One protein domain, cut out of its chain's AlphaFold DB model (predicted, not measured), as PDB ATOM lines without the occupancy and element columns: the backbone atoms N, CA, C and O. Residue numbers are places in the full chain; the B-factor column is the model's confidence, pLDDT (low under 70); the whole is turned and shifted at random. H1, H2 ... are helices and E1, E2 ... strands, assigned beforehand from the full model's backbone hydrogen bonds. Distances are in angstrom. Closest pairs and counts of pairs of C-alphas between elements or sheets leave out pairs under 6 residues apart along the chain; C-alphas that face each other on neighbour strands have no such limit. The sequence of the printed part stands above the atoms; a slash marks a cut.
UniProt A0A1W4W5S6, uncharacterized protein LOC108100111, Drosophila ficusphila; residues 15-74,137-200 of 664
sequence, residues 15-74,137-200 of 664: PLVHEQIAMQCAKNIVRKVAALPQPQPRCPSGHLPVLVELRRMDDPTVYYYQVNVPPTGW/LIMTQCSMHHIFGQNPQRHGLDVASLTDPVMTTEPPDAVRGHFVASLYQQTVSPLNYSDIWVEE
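AT A GLANCE: This is residues 15 to 74 and 137 to 200 of the 664 residues of the protein "uncharacterized protein LOC108100111" of Drosophila ficusphila (UniProt A0A1W4W5S6). A small three-stranded sheet, E1, E2 and E7, is the core; the long helix H1 crosses one face, and the shorter H2 covers the E1 side of the opposite face. A narrow two-stranded ribbon, E4 paired with E5 and, farther along, E3 paired with E6, makes a second part of the domain, and its E4 and E5 stretch passes by H1. The 124 printed residues have two named helices and seven named strands, in the order H1 E1 E2 E3 E4 E5 E6 H2 E7, class mixed; the sheet E1 E2 E7 is mixed. The whole is compact, radius of gyration of the C-alphas 15.0 A, with spans of 45 by 33 by 26 A.

IN THESE COORDINATES: H1, residues 15 to 33, begins at C-alpha 15 (288.260, 183.127, 216.221) and is 27.1 A long. E1, residues 48 to 55, is 22.7 A long, and E2, residues 62 to 69, 22.2 A. E3 is residues 138 to 140, E4 143 to 147, E5 159 to 163 and E6 167 to 169. H2, residues 173 to 184, is 16.0 A long. E7, residues 194 to 197, ends at C-alpha 197 (297.304, 187.595, 226.972).

HOW THE PARTS SIT: H1 is on the sheet, over E1 and E2, at a height of 7.7 A; the closest C-alphas of H1 and E1 are Ala 22 and Val 52, 5.9 A. H2 is on the opposite face, over E1. The hairpin E1 and E2 is antiparallel, N 50 to O 67 2.9 A; E2 and E7 are parallel, N 68 to O 196 2.8 A. The hairpin E4 and E5 has N 144 to O 162 at 2.8 A, and antiparallel E3 and E6 N 140 to O 167 at 2.8 A. E3 runs on into E4 at 40 degrees. H1 and E5 are near each other. H2 has every O i to N i+4 pair within hydrogen-bond range, H1 14 of 15.

THE WHOLE: The C-alphas of Gln 153 and Gln 186 are farthest apart, 47.1 A. Residues 75 to 136 are not printed; C-alphas 74 and 137 are 23.8 A apart. The links H1 to E1 and E4 to E5 are long. Mean pLDDT of the printed part is 76.4; residues 34 to 39 and 148 to 160 are among those under 70.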
ATOM      1  N   PRO A  15     287.620 182.595 215.002       54.88
ATOM      2  CA  PRO A  15     288.260 183.127 216.221       54.88
ATOM      3  C   PRO A  15     288.710 184.600 216.126       54.88
ATOM      4  O   PRO A  15     288.368 185.413 216.987       54.88
ATOM      5  N   LEU A  16     289.411 184.973 215.046       61.97
ATOM      6  CA  LEU A  16     290.181 186.228 214.973       61.97
ATOM      7  C   LEU A  16     289.348 187.510 215.153       61.97
ATOM      8  O   LEU A  16     289.854 188.511 215.656       61.97
ATOM      9  N   VAL A  17     288.076 187.508 214.738       76.06
ATOM     10  CA  VAL A  17     287.212 188.702 214.801       76.06
ATOM     11  C   VAL A  17     286.836 189.034 216.246       76.06
ATOM     12  O   VAL A  17     286.887 190.195 216.653       76.06
ATOM     13  N   HIS A  18     286.462 188.021 217.030       83.38
ATOM     14  CA  HIS A  18     286.046 188.211 218.418       83.38
ATOM     15  C   HIS A  18     287.224 188.620 219.306       83.38
ATOM     16  O   HIS A  18     287.083 189.525 220.127       83.38
ATOM     17  N   GLU A  19     288.391 188.006 219.100       82.50
ATOM     18  CA  GLU A  19     289.625 188.323 219.827       82.50
ATOM     19  C   GLU A  19     290.067 189.771 219.575       82.50
ATOM     20  O   GLU A  19     290.315 190.514 220.526       82.50
ATOM     21  N   GLN A  20     290.063 190.230 218.316       81.94
ATOM     22  CA  GLN A  20     290.386 191.623 217.978       81.94
ATOM     23  C   GLN A  20     289.395 192.625 218.593       81.94
ATOM     24  O   GLN A  20     289.815 193.664 219.110       81.94
ATOM     25  N   ILE A  21     288.094 192.307 218.605       84.12
ATOM     26  CA  ILE A  21     287.075 193.126 219.283       84.12
ATOM     27  C   ILE A  21     287.322 193.154 220.799       84.12
ATOM     28  O   ILE A  21     287.312 194.234 221.395       84.12
ATOM     29  N   ALA A  22     287.602 192.009 221.427       87.75
ATOM     30  CA  ALA A  22     287.886 191.924 222.860       87.75
ATOM     31  C   ALA A  22     289.142 192.722 223.248       87.75
ATOM     32  O   ALA A  22     289.094 193.525 224.184       87.75
ATOM     33  N   MET A  23     290.232 192.594 222.486       85.25
ATOM     34  CA  MET A  23     291.454 193.383 222.678       85.25
ATOM     35  C   MET A  23     291.198 194.889 222.533       85.25
ATOM     36  O   MET A  23     291.680 195.671 223.350       85.25
ATOM     37  N   GLN A  24     290.405 195.319 221.546       84.56
ATOM     38  CA  GLN A  24     290.084 196.739 221.351       84.56
ATOM     39  C   GLN A  24     289.179 197.293 222.468       84.56
ATOM     40  O   GLN A  24     289.392 198.417 222.936       84.56
ATOM     41  N   CYS A  25     288.212 196.507 222.952       86.75
ATOM     42  CA  CYS A  25     287.419 196.837 224.140       86.75
ATOM     43  C   CYS A  25     288.312 196.983 225.383       86.75
ATOM     44  O   CYS A  25     288.227 197.996 226.082       86.75
ATOM     45  N   ALA A  26     289.223 196.034 225.610       87.50
ATOM     46  CA  ALA A  26     290.179 196.081 226.713       87.50
ATOM     47  C   ALA A  26     291.129 197.289 226.613       87.50
ATOM     48  O   ALA A  26     291.320 198.012 227.594       87.50
ATOM     49  N   LYS A  27     291.653 197.601 225.422       85.00
ATOM     50  CA  LYS A  27     292.482 198.797 225.192       85.00
ATOM     51  C   LYS A  27     291.722 200.086 225.514       85.00
ATOM     52  O   LYS A  27     292.279 200.988 226.140       85.00
ATOM     53  N   ASN A  28     290.446 200.171 225.142       83.00
ATOM     54  CA  ASN A  28     289.612 201.346 225.402       83.00
ATOM     55  C   ASN A  28     289.199 201.503 226.870       83.00
ATOM     56  O   ASN A  28     289.181 202.637 227.355       83.00
ATOM     57  N   ILE A  29     288.914 200.415 227.591       82.06
ATOM     58  CA  ILE A  29     288.564 200.513 229.012       82.06
ATOM     59  C   ILE A  29     289.803 200.798 229.874       82.06
ATOM     60  O   ILE A  29     289.753 201.704 230.703       82.06
ATOM     61  N   VAL A  30     290.952 200.154 229.615       82.81
ATOM     62  CA  VAL A  30     292.206 200.391 230.366       82.81
ATOM     63  C   VAL A  30     292.709 201.828 230.205       82.81
ATOM     64  O   VAL A  30     293.089 202.446 231.198       82.81
ATOM     65  N   ARG A  31     292.599 202.423 229.004       81.62
ATOM     66  CA  ARG A  31     292.836 203.868 228.778       81.62
ATOM     67  C   ARG A  31     292.033 204.772 229.726       81.62
ATOM     68  O   ARG A  31     292.486 205.870 230.029       81.62
ATOM     69  N   LYS A  32     290.851 204.335 230.178       75.94
ATOM     70  CA  LYS A  32     289.992 205.082 231.112       75.94
ATOM     71  C   LYS A  32     290.289 204.756 232.578       75.94
ATOM     72  O   LYS A  32     290.293 205.677 233.386       75.94
ATOM     73  N   VAL A  33     290.615 203.503 232.921       72.31
ATOM     74  CA  VAL A  33     291.074 203.152 234.287       72.31
ATOM     75  C   VAL A  33     292.415 203.835 234.610       72.31
ATOM     76  O   VAL A  33     292.659 204.199 235.756       72.31
ATOM     77  N   ALA A  34     293.264 204.095 233.611       68.94
ATOM     78  CA  ALA A  34     294.519 204.837 233.776       68.94
ATOM     79  C   ALA A  34     294.352 206.289 234.287       68.94
ATOM     80  O   ALA A  34     295.320 206.868 234.769       68.94
ATOM     81  N   ALA A  35     293.143 206.861 234.212       62.66
ATOM     82  CA  ALA A  35     292.807 208.177 234.770       62.66
ATOM     83  C   ALA A  35     292.197 208.114 236.191       62.66
ATOM     84  O   ALA A  35     291.779 209.142 236.723       62.66
ATOM     85  N   LEU A  36     292.116 206.925 236.798       60.50
ATOM     86  CA  LEU A  36     291.613 206.702 238.158       60.50
ATOM     87  C   LEU A  36     292.773 206.546 239.164       60.50
ATOM     88  O   LEU A  36     293.879 206.167 238.764       60.50
ATOM     89  N   PRO A  37     292.549 206.820 240.466       53.00
ATOM     90  CA  PRO A  37     293.570 206.644 241.496       53.00
ATOM     91  C   PRO A  37     294.113 205.207 241.552       53.00
ATOM     92  O   PRO A  37     293.391 204.230 241.362       53.00
ATOM     93  N   GLN A  38     295.413 205.103 241.823       61.59
ATOM     94  CA  GLN A  38     296.164 203.850 241.939       61.59
ATOM     95  C   GLN A  38     296.271 203.408 243.415       61.59
ATOM     96  O   GLN A  38     296.173 204.264 244.296       61.59
ATOM     97  N   PRO A  39     296.521 202.116 243.714       61.06
ATOM     98  CA  PRO A  39     296.758 201.003 242.791       61.06
ATOM     99  C   PRO A  39     295.471 200.351 242.263       61.06
ATOM    100  O   PRO A  39     294.486 200.189 242.976       61.06
ATOM    101  N   GLN A  40     295.515 199.917 241.004       71.06
ATOM    102  CA  GLN A  40     294.482 199.066 240.405       71.06
ATOM    103  C   GLN A  40     294.674 197.607 240.870       71.06
ATOM    104  O   GLN A  40     295.824 197.187 241.040       71.06
ATOM    105  N   PRO A  41     293.598 196.814 241.048       74.62
ATOM    106  CA  PRO A  41     293.715 195.399 241.389       74.62
ATOM    107  C   PRO A  41     294.365 194.620 240.238       74.62
ATOM    108  O   PRO A  41     294.027 194.812 239.070       74.62
ATOM    109  N   ARG A  42     295.301 193.733 240.575       80.44
ATOM    110  CA  ARG A  42     296.076 192.922 239.627       80.44
ATOM    111  C   ARG A  42     295.954 191.446 239.985       80.44
ATOM    112  O   ARG A  42     295.849 191.108 241.161       80.44
ATOM    113  N   CYS A  43     296.002 190.581 238.978       80.19
ATOM    114  CA  CYS A  43     296.197 189.147 239.169       80.19
ATOM    115  C   CYS A  43     297.564 188.881 239.837       80.19
ATOM    116  O   CYS A  43     298.462 189.725 239.735       80.19
ATOM    117  N   PRO A  44     297.805 187.687 240.412       75.69
ATOM    118  CA  PRO A  44     299.117 187.312 240.952       75.69
ATOM    119  C   PRO A  44     300.267 187.364 239.925       75.69
ATOM    120  O   PRO A  44     301.426 187.472 240.301       75.69
ATOM    121  N   SER A  45     299.952 187.359 238.624       78.00
ATOM    122  CA  SER A  45     300.881 187.597 237.507       78.00
ATOM    123  C   SER A  45     301.204 189.081 237.247       78.00
ATOM    124  O   SER A  45     301.766 189.417 236.205       78.00
ATOM    125  N   GLY A  46     300.771 190.009 238.108       79.44
ATOM    126  CA  GLY A  46     300.923 191.461 237.926       79.44
ATOM    127  C   GLY A  46     300.038 192.078 236.830       79.44
ATOM    128  O   GLY A  46     299.965 193.303 236.715       79.44
ATOM    129  N   HIS A  47     299.335 191.264 236.043       84.44
ATOM    130  CA  HIS A  47     298.466 191.720 234.959       84.44
ATOM    131  C   HIS A  47     297.140 192.292 235.489       84.44
ATOM    132  O   HIS A  47     296.643 191.883 236.538       84.44
ATOM    133  N   LEU A  48     296.558 193.232 234.749       87.81
ATOM    134  CA  LEU A  48     295.220 193.778 234.969       87.81
ATOM    135  C   LEU A  48     294.203 192.951 234.153       87.81
ATOM    136  O   LEU A  48     294.281 192.980 232.920       87.81
ATOM    137  N   PRO A  49     293.270 192.215 234.788       89.81
ATOM    138  CA  PRO A  49     292.273 191.425 234.071       89.81
ATOM    139  C   PRO A  49     291.103 192.297 233.597       89.81
ATOM    140  O   PRO A  49     290.522 193.060 234.371       89.81
ATOM    141  N   VAL A  50     290.705 192.137 232.336       90.31
ATOM    142  CA  VAL A  50     289.501 192.754 231.764       90.31
ATOM    143  C   VAL A  50     288.598 191.674 231.181       90.31
ATOM    144  O   VAL A  50     288.920 191.083 230.153       90.31
ATOM    145  N   LEU A  51     287.436 191.453 231.795       92.12
ATOM    146  CA  LEU A  51     286.387 190.614 231.220       92.12
ATOM    147  C   LEU A  51     285.622 191.385 230.134       92.12
ATOM    148  O   LEU A  51     285.059 192.449 230.401       92.12
ATOM    149  N   VAL A  52     285.553 190.820 228.931       91.62
ATOM    150  CA  VAL A  52     284.713 191.294 227.825       91.62
ATOM    151  C   VAL A  52     283.602 190.281 227.571       91.62
ATOM    152  O   VAL A  52     283.865 189.118 227.271       91.62
ATOM    153  N   GLU A  53     282.355 190.740 227.656       92.25
ATOM    154  CA  GLU A  53     281.173 189.990 227.235       92.25
ATOM    155  C   GLU A  53     280.808 190.391 225.797       92.25
ATOM    156  O   GLU A  53     280.430 191.535 225.536       92.25
ATOM    157  N   LEU A  54     280.934 189.457 224.854       89.81
ATOM    158  CA  LEU A  54     280.636 189.657 223.438       89.81
ATOM    159  C   LEU A  54     279.342 188.923 223.076       89.81
ATOM    160  O   LEU A  54     279.217 187.709 223.253       89.81
ATOM    161  N   ARG A  55     278.375 189.669 222.532       88.38
ATOM    162  CA  ARG A  55     277.109 189.137 222.012       88.38
ATOM    163  C   ARG A  55     277.010 189.394 220.519       88.38
ATOM    164  O   ARG A  55     277.259 190.510 220.062       88.38
ATOM    165  N   ARG A  56     276.601 188.373 219.775       84.06
ATOM    166  CA  ARG A  56     276.233 188.492 218.364       84.06
ATOM    167  C   ARG A  56     274.769 188.917 218.232       84.06
ATOM    168  O   ARG A  56     273.975 188.758 219.154       84.06
ATOM    169  N   MET A  57     274.420 189.491 217.081       76.62
ATOM    170  CA  MET A  57     273.029 189.846 216.751       76.62
ATOM    171  C   MET A  57     272.301 188.715 216.009       76.62
ATOM    172  O   MET A  57     271.073 188.688 215.984       76.62
ATOM    173  N   ASP A  58     273.062 187.803 215.405       79.31
ATOM    174  CA  ASP A  58     272.614 186.653 214.618       79.31
ATOM    175  C   ASP A  58     272.698 185.314 215.379       79.31
ATOM    176  O   ASP A  58     272.136 184.317 214.931       79.31
ATOM    177  N   ASP A  59     273.351 185.296 216.544       80.62
ATOM    178  CA  ASP A  59     273.531 184.127 217.409       80.62
ATOM    179  C   ASP A  59     273.240 184.525 218.875       80.62
ATOM    180  O   ASP A  59     273.841 185.485 219.361       80.62
ATOM    181  N   PRO A  60     272.325 183.839 219.596       78.56
ATOM    182  CA  PRO A  60     272.033 184.123 221.006       78.56
ATOM    183  C   PRO A  60     273.168 183.732 221.972       78.56
ATOM    184  O   PRO A  60     273.064 184.016 223.168       78.56
ATOM    185  N   THR A  61     274.222 183.070 221.489       84.69
ATOM    186  CA  THR A  61     275.395 182.685 222.281       84.69
ATOM    187  C   THR A  61     276.137 183.917 222.805       84.69
ATOM    188  O   THR A  61     276.473 184.841 222.061       84.69
ATOM    189  N   VAL A  62     276.418 183.912 224.110       86.44
ATOM    190  CA  VAL A  62     277.247 184.920 224.781       86.44
ATOM    191  C   VAL A  62     278.655 184.358 224.938       86.44
ATOM    192  O   VAL A  62     278.829 183.293 225.532       86.44
ATOM    193  N   TYR A  63     279.650 185.073 224.422       88.38
ATOM    194  CA  TYR A  63     281.062 184.712 224.527       88.38
ATOM    195  C   TYR A  63     281.739 185.592 225.581       88.38
ATOM    196  O   TYR A  63     281.539 186.806 225.591       88.38
ATOM    197  N   TYR A  64     282.560 184.996 226.442       90.38
ATOM    198  CA  TYR A  64     283.337 185.717 227.449       90.38
ATOM    199  C   TYR A  64     284.830 185.596 227.143       90.38
ATOM    200  O   TYR A  64     285.333 184.494 226.930       90.38
ATOM    201  N   TYR A  65     285.539 186.722 227.164       91.25
ATOM    202  CA  TYR A  65     286.986 186.786 226.960       91.25
ATOM    203  C   TYR A  65     287.642 187.515 228.135       91.25
ATOM    204  O   TYR A  65     287.245 188.638 228.444       91.25
ATOM    205  N   GLN A  66     288.640 186.909 228.780       92.12
ATOM    206  CA  GLN A  66     289.465 187.579 229.791       92.12
ATOM    207  C   GLN A  66     290.732 188.100 229.112       92.12
ATOM    208  O   GLN A  66     291.599 187.321 228.729       92.12
ATOM    209  N   VAL A  67     290.845 189.419 228.952       90.00
ATOM    210  CA  VAL A  67     292.047 190.066 228.415       90.00
ATOM    211  C   VAL A  67     292.955 190.463 229.573       90.00
ATOM    212  O   VAL A  67     292.622 191.352 230.359       90.00
ATOM    213  N   ASN A  68     294.105 189.808 229.678       89.06
ATOM    214  CA  ASN A  68     295.117 190.058 230.697       89.06
ATOM    215  C   ASN A  68     296.132 191.074 230.151       89.06
ATOM    216  O   ASN A  68     296.907 190.758 229.246       89.06
ATOM    217  N   VAL A  69     296.117 192.302 230.681       86.38
ATOM    218  CA  VAL A  69     296.973 193.411 230.214       86.38
ATOM    219  C   VAL A  69     298.176 193.588 231.159       86.38
ATOM    220  O   VAL A  69     297.958 193.712 232.368       86.38
ATOM    221  N   PRO A  70     299.429 193.608 230.667       84.50
ATOM    222  CA  PRO A  70     300.614 193.689 231.522       84.50
ATOM    223  C   PRO A  70     300.734 195.034 232.266       84.50
ATOM    224  O   PRO A  70     300.094 196.028 231.902       84.50
ATOM    225  N   PRO A  71     301.544 195.108 233.344       73.88
ATOM    226  CA  PRO A  71     301.703 196.324 234.149       73.88
ATOM    227  C   PRO A  71     302.317 197.503 233.386       73.88
ATOM    228  O   PRO A  71     302.059 198.649 233.749       73.88
ATOM    229  N   THR A  72     303.065 197.218 232.321       73.50
ATOM    230  CA  THR A  72     303.632 198.171 231.354       73.50
ATOM    231  C   THR A  72     302.582 198.827 230.446       73.50
ATOM    232  O   THR A  72     302.875 199.828 229.794       73.50
ATOM    233  N   GLY A  73     301.343 198.319 230.431       72.94
ATOM    234  CA  GLY A  73     300.251 198.811 229.593       72.94
ATOM    235  C   GLY A  73     300.145 198.054 228.269       72.94
ATOM    236  O   GLY A  73     300.406 196.860 228.197       72.94
ATOM    237  N   TRP A  74     299.712 198.734 227.209       75.38
ATOM    238  CA  TRP A  74     299.722 198.158 225.861       75.38
ATOM    239  C   TRP A  74     301.043 198.512 225.177       75.38
ATOM    240  O   TRP A  74     301.421 199.686 225.247       75.38
ATOM    241  N   LEU A 137     282.923 197.752 243.119       66.31
ATOM    242  CA  LEU A 137     282.249 198.439 242.024       66.31
ATOM    243  C   LEU A 137     282.990 198.145 240.722       66.31
ATOM    244  O   LEU A 137     284.169 198.476 240.588       66.31
ATOM    245  N   ILE A 138     282.297 197.550 239.750       74.38
ATOM    246  CA  ILE A 138     282.901 197.251 238.454       74.38
ATOM    247  C   ILE A 138     282.595 198.381 237.480       74.38
ATOM    248  O   ILE A 138     281.450 198.807 237.303       74.38
ATOM    249  N   MET A 139     283.664 198.866 236.853       76.19
ATOM    250  CA  MET A 139     283.609 199.824 235.765       76.19
ATOM    251  C   MET A 139     283.225 199.078 234.483       76.19
ATOM    252  O   MET A 139     283.975 198.225 234.012       76.19
ATOM    253  N   THR A 140     282.051 199.373 233.932       79.81
ATOM    254  CA  THR A 140     281.498 198.713 232.745       79.81
ATOM    255  C   THR A 140     281.386 199.688 231.575       79.81
ATOM    256  O   THR A 140     281.225 200.900 231.751       79.81
ATOM    257  N   GLN A 141     281.505 199.167 230.350       78.81
ATOM    258  CA  GLN A 141     281.348 199.957 229.132       78.81
ATOM    259  C   GLN A 141     280.762 199.108 228.000       78.81
ATOM    260  O   GLN A 141     281.345 198.100 227.607       78.81
ATOM    261  N   CYS A 142     279.628 199.538 227.448       80.19
ATOM    262  CA  CYS A 142     279.017 198.901 226.286       80.19
ATOM    263  C   CYS A 142     279.637 199.419 224.980       80.19
ATOM    264  O   CYS A 142     280.047 200.579 224.875       80.19
ATOM    265  N   SER A 143     279.693 198.557 223.964       79.50
ATOM    266  CA  SER A 143     280.095 198.935 222.609       79.50
ATOM    267  C   SER A 143     279.371 198.102 221.554       79.50
ATOM    268  O   SER A 143     279.092 196.923 221.760       79.50
ATOM    269  N   MET A 144     279.057 198.732 220.424       78.38
ATOM    270  CA  MET A 144     278.446 198.119 219.251       78.38
ATOM    271  C   MET A 144     279.440 198.198 218.095       78.38
ATOM    272  O   MET A 144     279.866 199.287 217.712       78.38
ATOM    273  N   HIS A 145     279.814 197.040 217.558       77.50
ATOM    274  CA  HIS A 145     280.862 196.899 216.547       77.50
ATOM    275  C   HIS A 145     280.246 196.530 215.201       77.50
ATOM    276  O   HIS A 145     279.681 195.447 215.050       77.50
ATOM    277  N   HIS A 146     280.364 197.419 214.217       74.06
ATOM    278  CA  HIS A 146     280.020 197.118 212.830       74.06
ATOM    279  C   HIS A 146     281.273 196.655 212.089       74.06
ATOM    280  O   HIS A 146     282.158 197.460 211.817       74.06
ATOM    281  N   ILE A 147     281.331 195.360 211.781       72.50
ATOM    282  CA  ILE A 147     282.397 194.746 210.985       72.50
ATOM    283  C   ILE A 147     282.054 194.946 209.506       72.50
ATOM    284  O   ILE A 147     281.042 194.425 209.031       72.50
ATOM    285  N   PHE A 148     282.884 195.686 208.777       61.97
ATOM    286  CA  PHE A 148     282.815 195.734 207.319       61.97
ATOM    287  C   PHE A 148     283.578 194.546 206.711       61.97
ATOM    288  O   PHE A 148     284.428 193.933 207.359       61.97
ATOM    289  N   GLY A 149     283.234 194.173 205.473       50.31
ATOM    290  CA  GLY A 149     283.857 193.035 204.789       50.31
ATOM    291  C   GLY A 149     285.375 193.197 204.680       50.31
ATOM    292  O   GLY A 149     285.861 194.310 204.498       50.31
ATOM    293  N   GLN A 150     286.113 192.087 204.800       49.53
ATOM    294  CA  GLN A 150     287.580 192.087 204.790       49.53
ATOM    295  C   GLN A 150     288.126 192.836 203.567       49.53
ATOM    296  O   GLN A 150     287.910 192.418 202.430       49.53
ATOM    297  N   ASN A 151     288.855 193.925 203.807       42.59
ATOM    298  CA  ASN A 151     289.606 194.616 202.770       42.59
ATOM    299  C   ASN A 151     290.922 193.847 202.534       42.59
ATOM    300  O   ASN A 151     291.771 193.847 203.428       42.59
ATOM    301  N   PRO A 152     291.138 193.214 201.364       46.38
ATOM    302  CA  PRO A 152     292.323 192.390 201.120       46.38
ATOM    303  C   PRO A 152     293.642 193.184 201.079       46.38
ATOM    304  O   PRO A 152     294.702 192.570 201.015       46.38
ATOM    305  N   GLN A 153     293.600 194.522 201.130       44.62
ATOM    306  CA  GLN A 153     294.784 195.387 201.214       44.62
ATOM    307  C   GLN A 153     295.041 195.976 202.615       44.62
ATOM    308  O   GLN A 153     295.913 196.829 202.762       44.62
ATOM    309  N   ARG A 154     294.322 195.548 203.665       43.06
ATOM    310  CA  ARG A 154     294.611 195.966 205.052       43.06
ATOM    311  C   ARG A 154     294.691 194.776 206.003       43.06
ATOM    312  O   ARG A 154     293.747 194.004 206.134       43.06
ATOM    313  N   HIS A 155     295.790 194.686 206.757       44.78
ATOM    314  CA  HIS A 155     295.977 193.733 207.864       44.78
ATOM    315  C   HIS A 155     295.177 194.132 209.124       44.78
ATOM    316  O   HIS A 155     295.694 194.160 210.240       44.78
ATOM    317  N   GLY A 156     293.901 194.470 208.946       51.66
ATOM    318  CA  GLY A 156     292.994 194.878 210.010       51.66
ATOM    319  C   GLY A 156     291.554 194.887 209.513       51.66
ATOM    320  O   GLY A 156     291.280 195.267 208.377       51.66
ATOM    321  N   LEU A 157     290.633 194.456 210.370       54.19
ATOM    322  CA  LEU A 157     289.202 194.559 210.105       54.19
ATOM    323  C   LEU A 157     288.775 196.027 210.228       54.19
ATOM    324  O   LEU A 157     289.035 196.654 211.257       54.19
ATOM    325  N   ASP A 158     288.074 196.563 209.228       53.41
ATOM    326  CA  ASP A 158     287.373 197.840 209.378       53.41
ATOM    327  C   ASP A 158     286.186 197.622 210.332       53.41
ATOM    328  O   ASP A 158     285.125 197.121 209.947       53.41
ATOM    329  N   VAL A 159     286.392 197.953 211.611       61.16
ATOM    330  CA  VAL A 159     285.393 197.837 212.680       61.16
ATOM    331  C   VAL A 159     285.009 199.228 213.173       61.16
ATOM    332  O   VAL A 159     285.761 199.878 213.900       61.16
ATOM    333  N   ALA A 160     283.806 199.684 212.822       58.16
ATOM    334  CA  ALA A 160     283.252 200.908 213.392       58.16
ATOM    335  C   ALA A 160     282.621 200.611 214.762       58.16
ATOM    336  O   ALA A 160     281.529 200.042 214.848       58.16
ATOM    337  N   SER A 161     283.316 201.006 215.830       73.00
ATOM    338  CA  SER A 161     282.899 200.809 217.223       73.00
ATOM    339  C   SER A 161     282.166 202.034 217.786       73.00
ATOM    340  O   SER A 161     282.795 202.997 218.237       73.00
ATOM    341  N   LEU A 162     280.832 202.000 217.842       59.12
ATOM    342  CA  LEU A 162     280.080 202.953 218.666       59.12
ATOM    343  C   LEU A 162     280.231 202.541 220.135       59.12
ATOM    344  O   LEU A 162     279.992 201.387 220.475       59.12
ATOM    345  N   THR A 163     280.645 203.460 221.007       73.94
ATOM    346  CA  THR A 163     281.023 203.126 222.389       73.94
ATOM    347  C   THR A 163     280.302 204.033 223.384       73.94
ATOM    348  O   THR A 163     280.406 205.256 223.290       73.94
ATOM    349  N   ASP A 164     279.606 203.438 224.352       73.38
ATOM    350  CA  ASP A 164     278.835 204.160 225.367       73.38
ATOM    351  C   ASP A 164     279.733 204.835 226.427       73.38
ATOM    352  O   ASP A 164     280.913 204.479 226.580       73.38
ATOM    353  N   PRO A 165     279.213 205.820 227.188       65.31
ATOM    354  CA  PRO A 165     279.884 206.311 228.388       65.31
ATOM    355  C   PRO A 165     280.095 205.183 229.408       65.31
ATOM    356  O   PRO A 165     279.284 204.269 229.536       65.31
ATOM    357  N   VAL A 166     281.199 205.269 230.149       71.31
ATOM    358  CA  VAL A 166     281.524 204.331 231.230       71.31
ATOM    359  C   VAL A 166     280.545 204.502 232.389       71.31
ATOM    360  O   VAL A 166     280.242 205.633 232.769       71.31
ATOM    361  N   MET A 167     280.111 203.386 232.972       67.56
ATOM    362  CA  MET A 167     279.259 203.349 234.161       67.56
ATOM    363  C   MET A 167     279.922 202.532 235.273       67.56
ATOM    364  O   MET A 167     280.628 201.563 235.011       67.56
ATOM    365  N   THR A 168     279.672 202.901 236.527       65.69
ATOM    366  CA  THR A 168     279.967 202.058 237.692       65.69
ATOM    367  C   THR A 168     278.699 201.325 238.096       65.69
ATOM    368  O   THR A 168     277.694 201.963 238.419       65.69
ATOM    369  N   THR A 169     278.736 199.998 238.088       68.00
ATOM    370  CA  THR A 169     277.580 199.142 238.392       68.00
ATOM    371  C   THR A 169     277.980 198.054 239.376       68.00
ATOM    372  O   THR A 169     279.083 197.515 239.274       68.00
ATOM    373  N   GLU A 170     277.080 197.677 240.289       70.00
ATOM    374  CA  GLU A 170     277.262 196.425 241.024       70.00
ATOM    375  C   GLU A 170     277.224 195.249 240.029       70.00
ATOM    376  O   GLU A 170     276.300 195.174 239.209       70.00
ATOM    377  N   PRO A 171     278.237 194.367 240.030       75.25
ATOM    378  CA  PRO A 171     278.330 193.283 239.062       75.25
ATOM    379  C   PRO A 171     277.346 192.144 239.374       75.25
ATOM    380  O   PRO A 171     277.124 191.836 240.546       75.25
ATOM    381  N   PRO A 172     276.824 191.436 238.352       81.75
ATOM    382  CA  PRO A 172     276.133 190.163 238.552       81.75
ATOM    383  C   PRO A 172     277.012 189.152 239.300       81.75
ATOM    384  O   PRO A 172     278.228 189.119 239.102       81.75
ATOM    385  N   ASP A 173     276.407 188.271 240.098       81.75
ATOM    386  CA  ASP A 173     277.141 187.356 240.988       81.75
ATOM    387  C   ASP A 173     278.159 186.459 240.273       81.75
ATOM    388  O   ASP A 173     279.250 186.235 240.793       81.75
ATOM    389  N   ALA A 174     277.858 186.008 239.052       86.00
ATOM    390  CA  ALA A 174     278.801 185.233 238.246       86.00
ATOM    391  C   ALA A 174     280.016 186.069 237.791       86.00
ATOM    392  O   ALA A 174     281.147 185.592 237.832       86.00
ATOM    393  N   VAL A 175     279.810 187.339 237.427       86.69
ATOM    394  CA  VAL A 175     280.898 188.270 237.079       86.69
ATOM    395  C   VAL A 175     281.740 188.581 238.319       86.69
ATOM    396  O   VAL A 175     282.966 188.535 238.261       86.69
ATOM    397  N   ARG A 176     281.094 188.811 239.469       83.94
ATOM    398  CA  ARG A 176     281.762 188.991 240.767       83.94
ATOM    399  C   ARG A 176     282.618 187.776 241.140       83.94
ATOM    400  O   ARG A 176     283.785 187.942 241.480       83.94
ATOM    401  N   GLY A 177     282.064 186.568 241.022       83.62
ATOM    402  CA  GLY A 177     282.779 185.315 241.275       83.62
ATOM    403  C   GLY A 177     283.949 185.082 240.316       83.62
ATOM    404  O   GLY A 177     284.995 184.608 240.748       83.62
ATOM    405  N   HIS A 178     283.812 185.472 239.044       88.56
ATOM    406  CA  HIS A 178     284.899 185.425 238.065       88.56
ATOM    407  C   HIS A 178     286.052 186.365 238.452       88.56
ATOM    408  O   HIS A 178     287.185 185.909 238.548       88.56
ATOM    409  N   PHE A 179     285.792 187.635 238.783       88.31
ATOM    410  CA  PHE A 179     286.866 188.538 239.223       88.31
ATOM    411  C   PHE A 179     287.512 188.114 240.552       88.31
ATOM    412  O   PHE A 179     288.717 188.289 240.715       88.31
ATOM    413  N   VAL A 180     286.758 187.515 241.485       85.25
ATOM    414  CA  VAL A 180     287.330 186.922 242.710       85.25
ATOM    415  C   VAL A 180     288.259 185.747 242.375       85.25
ATOM    416  O   VAL A 180     289.366 185.682 242.911       85.25
ATOM    417  N   ALA A 181     287.858 184.871 241.449       84.94
ATOM    418  CA  ALA A 181     288.699 183.784 240.954       84.94
ATOM    419  C   ALA A 181     289.982 184.308 240.280       84.94
ATOM    420  O   ALA A 181     291.079 183.885 240.642       84.94
ATOM    421  N   SER A 182     289.877 185.267 239.357       86.25
ATOM    422  CA  SER A 182     291.028 185.759 238.583       86.25
ATOM    423  C   SER A 182     292.013 186.599 239.414       86.25
ATOM    424  O   SER A 182     293.220 186.513 239.190       86.25
ATOM    425  N   LEU A 183     291.533 187.372 240.400       84.75
ATOM    426  CA  LEU A 183     292.389 188.206 241.258       84.75
ATOM    427  C   LEU A 183     293.008 187.445 242.439       84.75
ATOM    428  O   LEU A 183     294.168 187.688 242.762       84.75
ATOM    429  N   TYR A 184     292.263 186.541 243.087       81.31
ATOM    430  CA  TYR A 184     292.704 185.895 244.334       81.31
ATOM    431  C   TYR A 184     292.993 184.394 244.204       81.31
ATOM    432  O   TYR A 184     293.582 183.822 245.115       81.31
ATOM    433  N   GLN A 185     292.576 183.743 243.109       76.44
ATOM    434  CA  GLN A 185     292.764 182.305 242.836       76.44
ATOM    435  C   GLN A 185     292.190 181.348 243.907       76.44
ATOM    436  O   GLN A 185     292.482 180.155 243.908       76.44
ATOM    437  N   GLN A 186     291.322 181.851 244.793       62.62
ATOM    438  CA  GLN A 186     290.692 181.090 245.884       62.62
ATOM    439  C   GLN A 186     289.535 180.191 245.418       62.62
ATOM    440  O   GLN A 186     289.144 179.262 246.123       62.62
ATOM    441  N   THR A 187     288.955 180.475 244.251       73.94
ATOM    442  CA  THR A 187     287.781 179.787 243.700       73.94
ATOM    443  C   THR A 187     287.919 179.596 242.192       73.94
ATOM    444  O   THR A 187     288.661 180.313 241.526       73.94
ATOM    445  N   VAL A 188     287.175 178.640 241.632       81.75
ATOM    446  CA  VAL A 188     287.043 178.483 240.175       81.75
ATOM    447  C   VAL A 188     286.059 179.528 239.637       81.75
ATOM    448  O   VAL A 188     285.043 179.815 240.273       81.75
ATOM    449  N   SER A 189     286.343 180.091 238.459       86.88
ATOM    450  CA  SER A 189     285.425 181.000 237.758       86.88
ATOM    451  C   SER A 189     284.074 180.320 237.482       86.88
ATOM    452  O   SER A 189     284.059 179.248 236.875       86.88
ATOM    453  N   PRO A 190     282.929 180.938 237.835       87.38
ATOM    454  CA  PRO A 190     281.602 180.433 237.479       87.38
ATOM    455  C   PRO A 190     281.214 180.749 236.022       87.38
ATOM    456  O   PRO A 190     280.173 180.296 235.551       87.38
ATOM    457  N   LEU A 191     282.020 181.545 235.310       87.88
ATOM    458  CA  LEU A 191     281.884 181.801 233.876       87.88
ATOM    459  C   LEU A 191     282.799 180.867 233.080       87.88
ATOM    460  O   LEU A 191     283.946 180.650 233.472       87.88
ATOM    461  N   ASN A 192     282.308 180.392 231.933       88.44
ATOM    462  CA  ASN A 192     283.123 179.787 230.880       88.44
ATOM    463  C   ASN A 192     283.641 180.905 229.959       88.44
ATOM    464  O   ASN A 192     282.828 181.633 229.387       88.44
ATOM    465  N   TYR A 193     284.959 181.054 229.837       88.62
ATOM    466  CA  TYR A 193     285.612 182.146 229.111       88.62
ATOM    467  C   TYR A 193     286.875 181.665 228.385       88.62
ATOM    468  O   TYR A 193     287.350 180.555 228.618       88.62
ATOM    469  N   SER A 194     287.421 182.504 227.506       88.12
ATOM    470  CA  SER A 194     288.721 182.286 226.858       88.12
ATOM    471  C   SER A 194     289.724 183.362 227.279       88.12
ATOM    472  O   SER A 194     289.389 184.547 227.296       88.12
ATOM    473  N   ASP A 195     290.945 182.961 227.624       86.12
ATOM    474  CA  ASP A 195     292.032 183.884 227.962       86.12
ATOM    475  C   ASP A 195     292.672 184.501 226.714       86.12
ATOM    476  O   ASP A 195     292.963 183.811 225.737       86.12
ATOM    477  N   ILE A 196     292.970 185.796 226.792       86.69
ATOM    478  CA  ILE A 196     293.791 186.541 225.837       86.69
ATOM    479  C   ILE A 196     294.890 187.238 226.642       86.69
ATOM    480  O   ILE A 196     294.603 188.049 227.523       86.69
ATOM    481  N   TRP A 197     296.152 186.945 226.344       84.81
ATOM    482  CA  TRP A 197     297.304 187.595 226.972       84.81
ATOM    483  C   TRP A 197     297.907 188.602 225.994       84.81
ATOM    484  O   TRP A 197     298.112 188.283 224.824       84.81
ATOM    485  N   VAL A 198     298.148 189.831 226.449       83.75
ATOM    486  CA  VAL A 198     298.772 190.873 225.619       83.75
ATOM    487  C   VAL A 198     300.290 190.726 225.712       83.75
ATOM    488  O   VAL A 198     300.848 190.849 226.798       83.75
ATOM    489  N   GLU A 199     300.947 190.459 224.582       77.94
ATOM    490  CA  GLU A 199     302.396 190.228 224.524       77.94
ATOM    491  C   GLU A 199     303.207 191.436 225.024       77.94
ATOM    492  O   GLU A 199     303.002 192.574 224.589       77.94
ATOM    493  N   GLU A 200     304.178 191.177 225.902       56.62
ATOM    494  CA  GLU A 200     305.194 192.158 226.280       56.62
ATOM    495  C   GLU A 200     306.306 192.183 225.224       56.62
ATOM    496  O   GLU A 200     307.088 191.240 225.093       56.62
TER     497      GLU A 200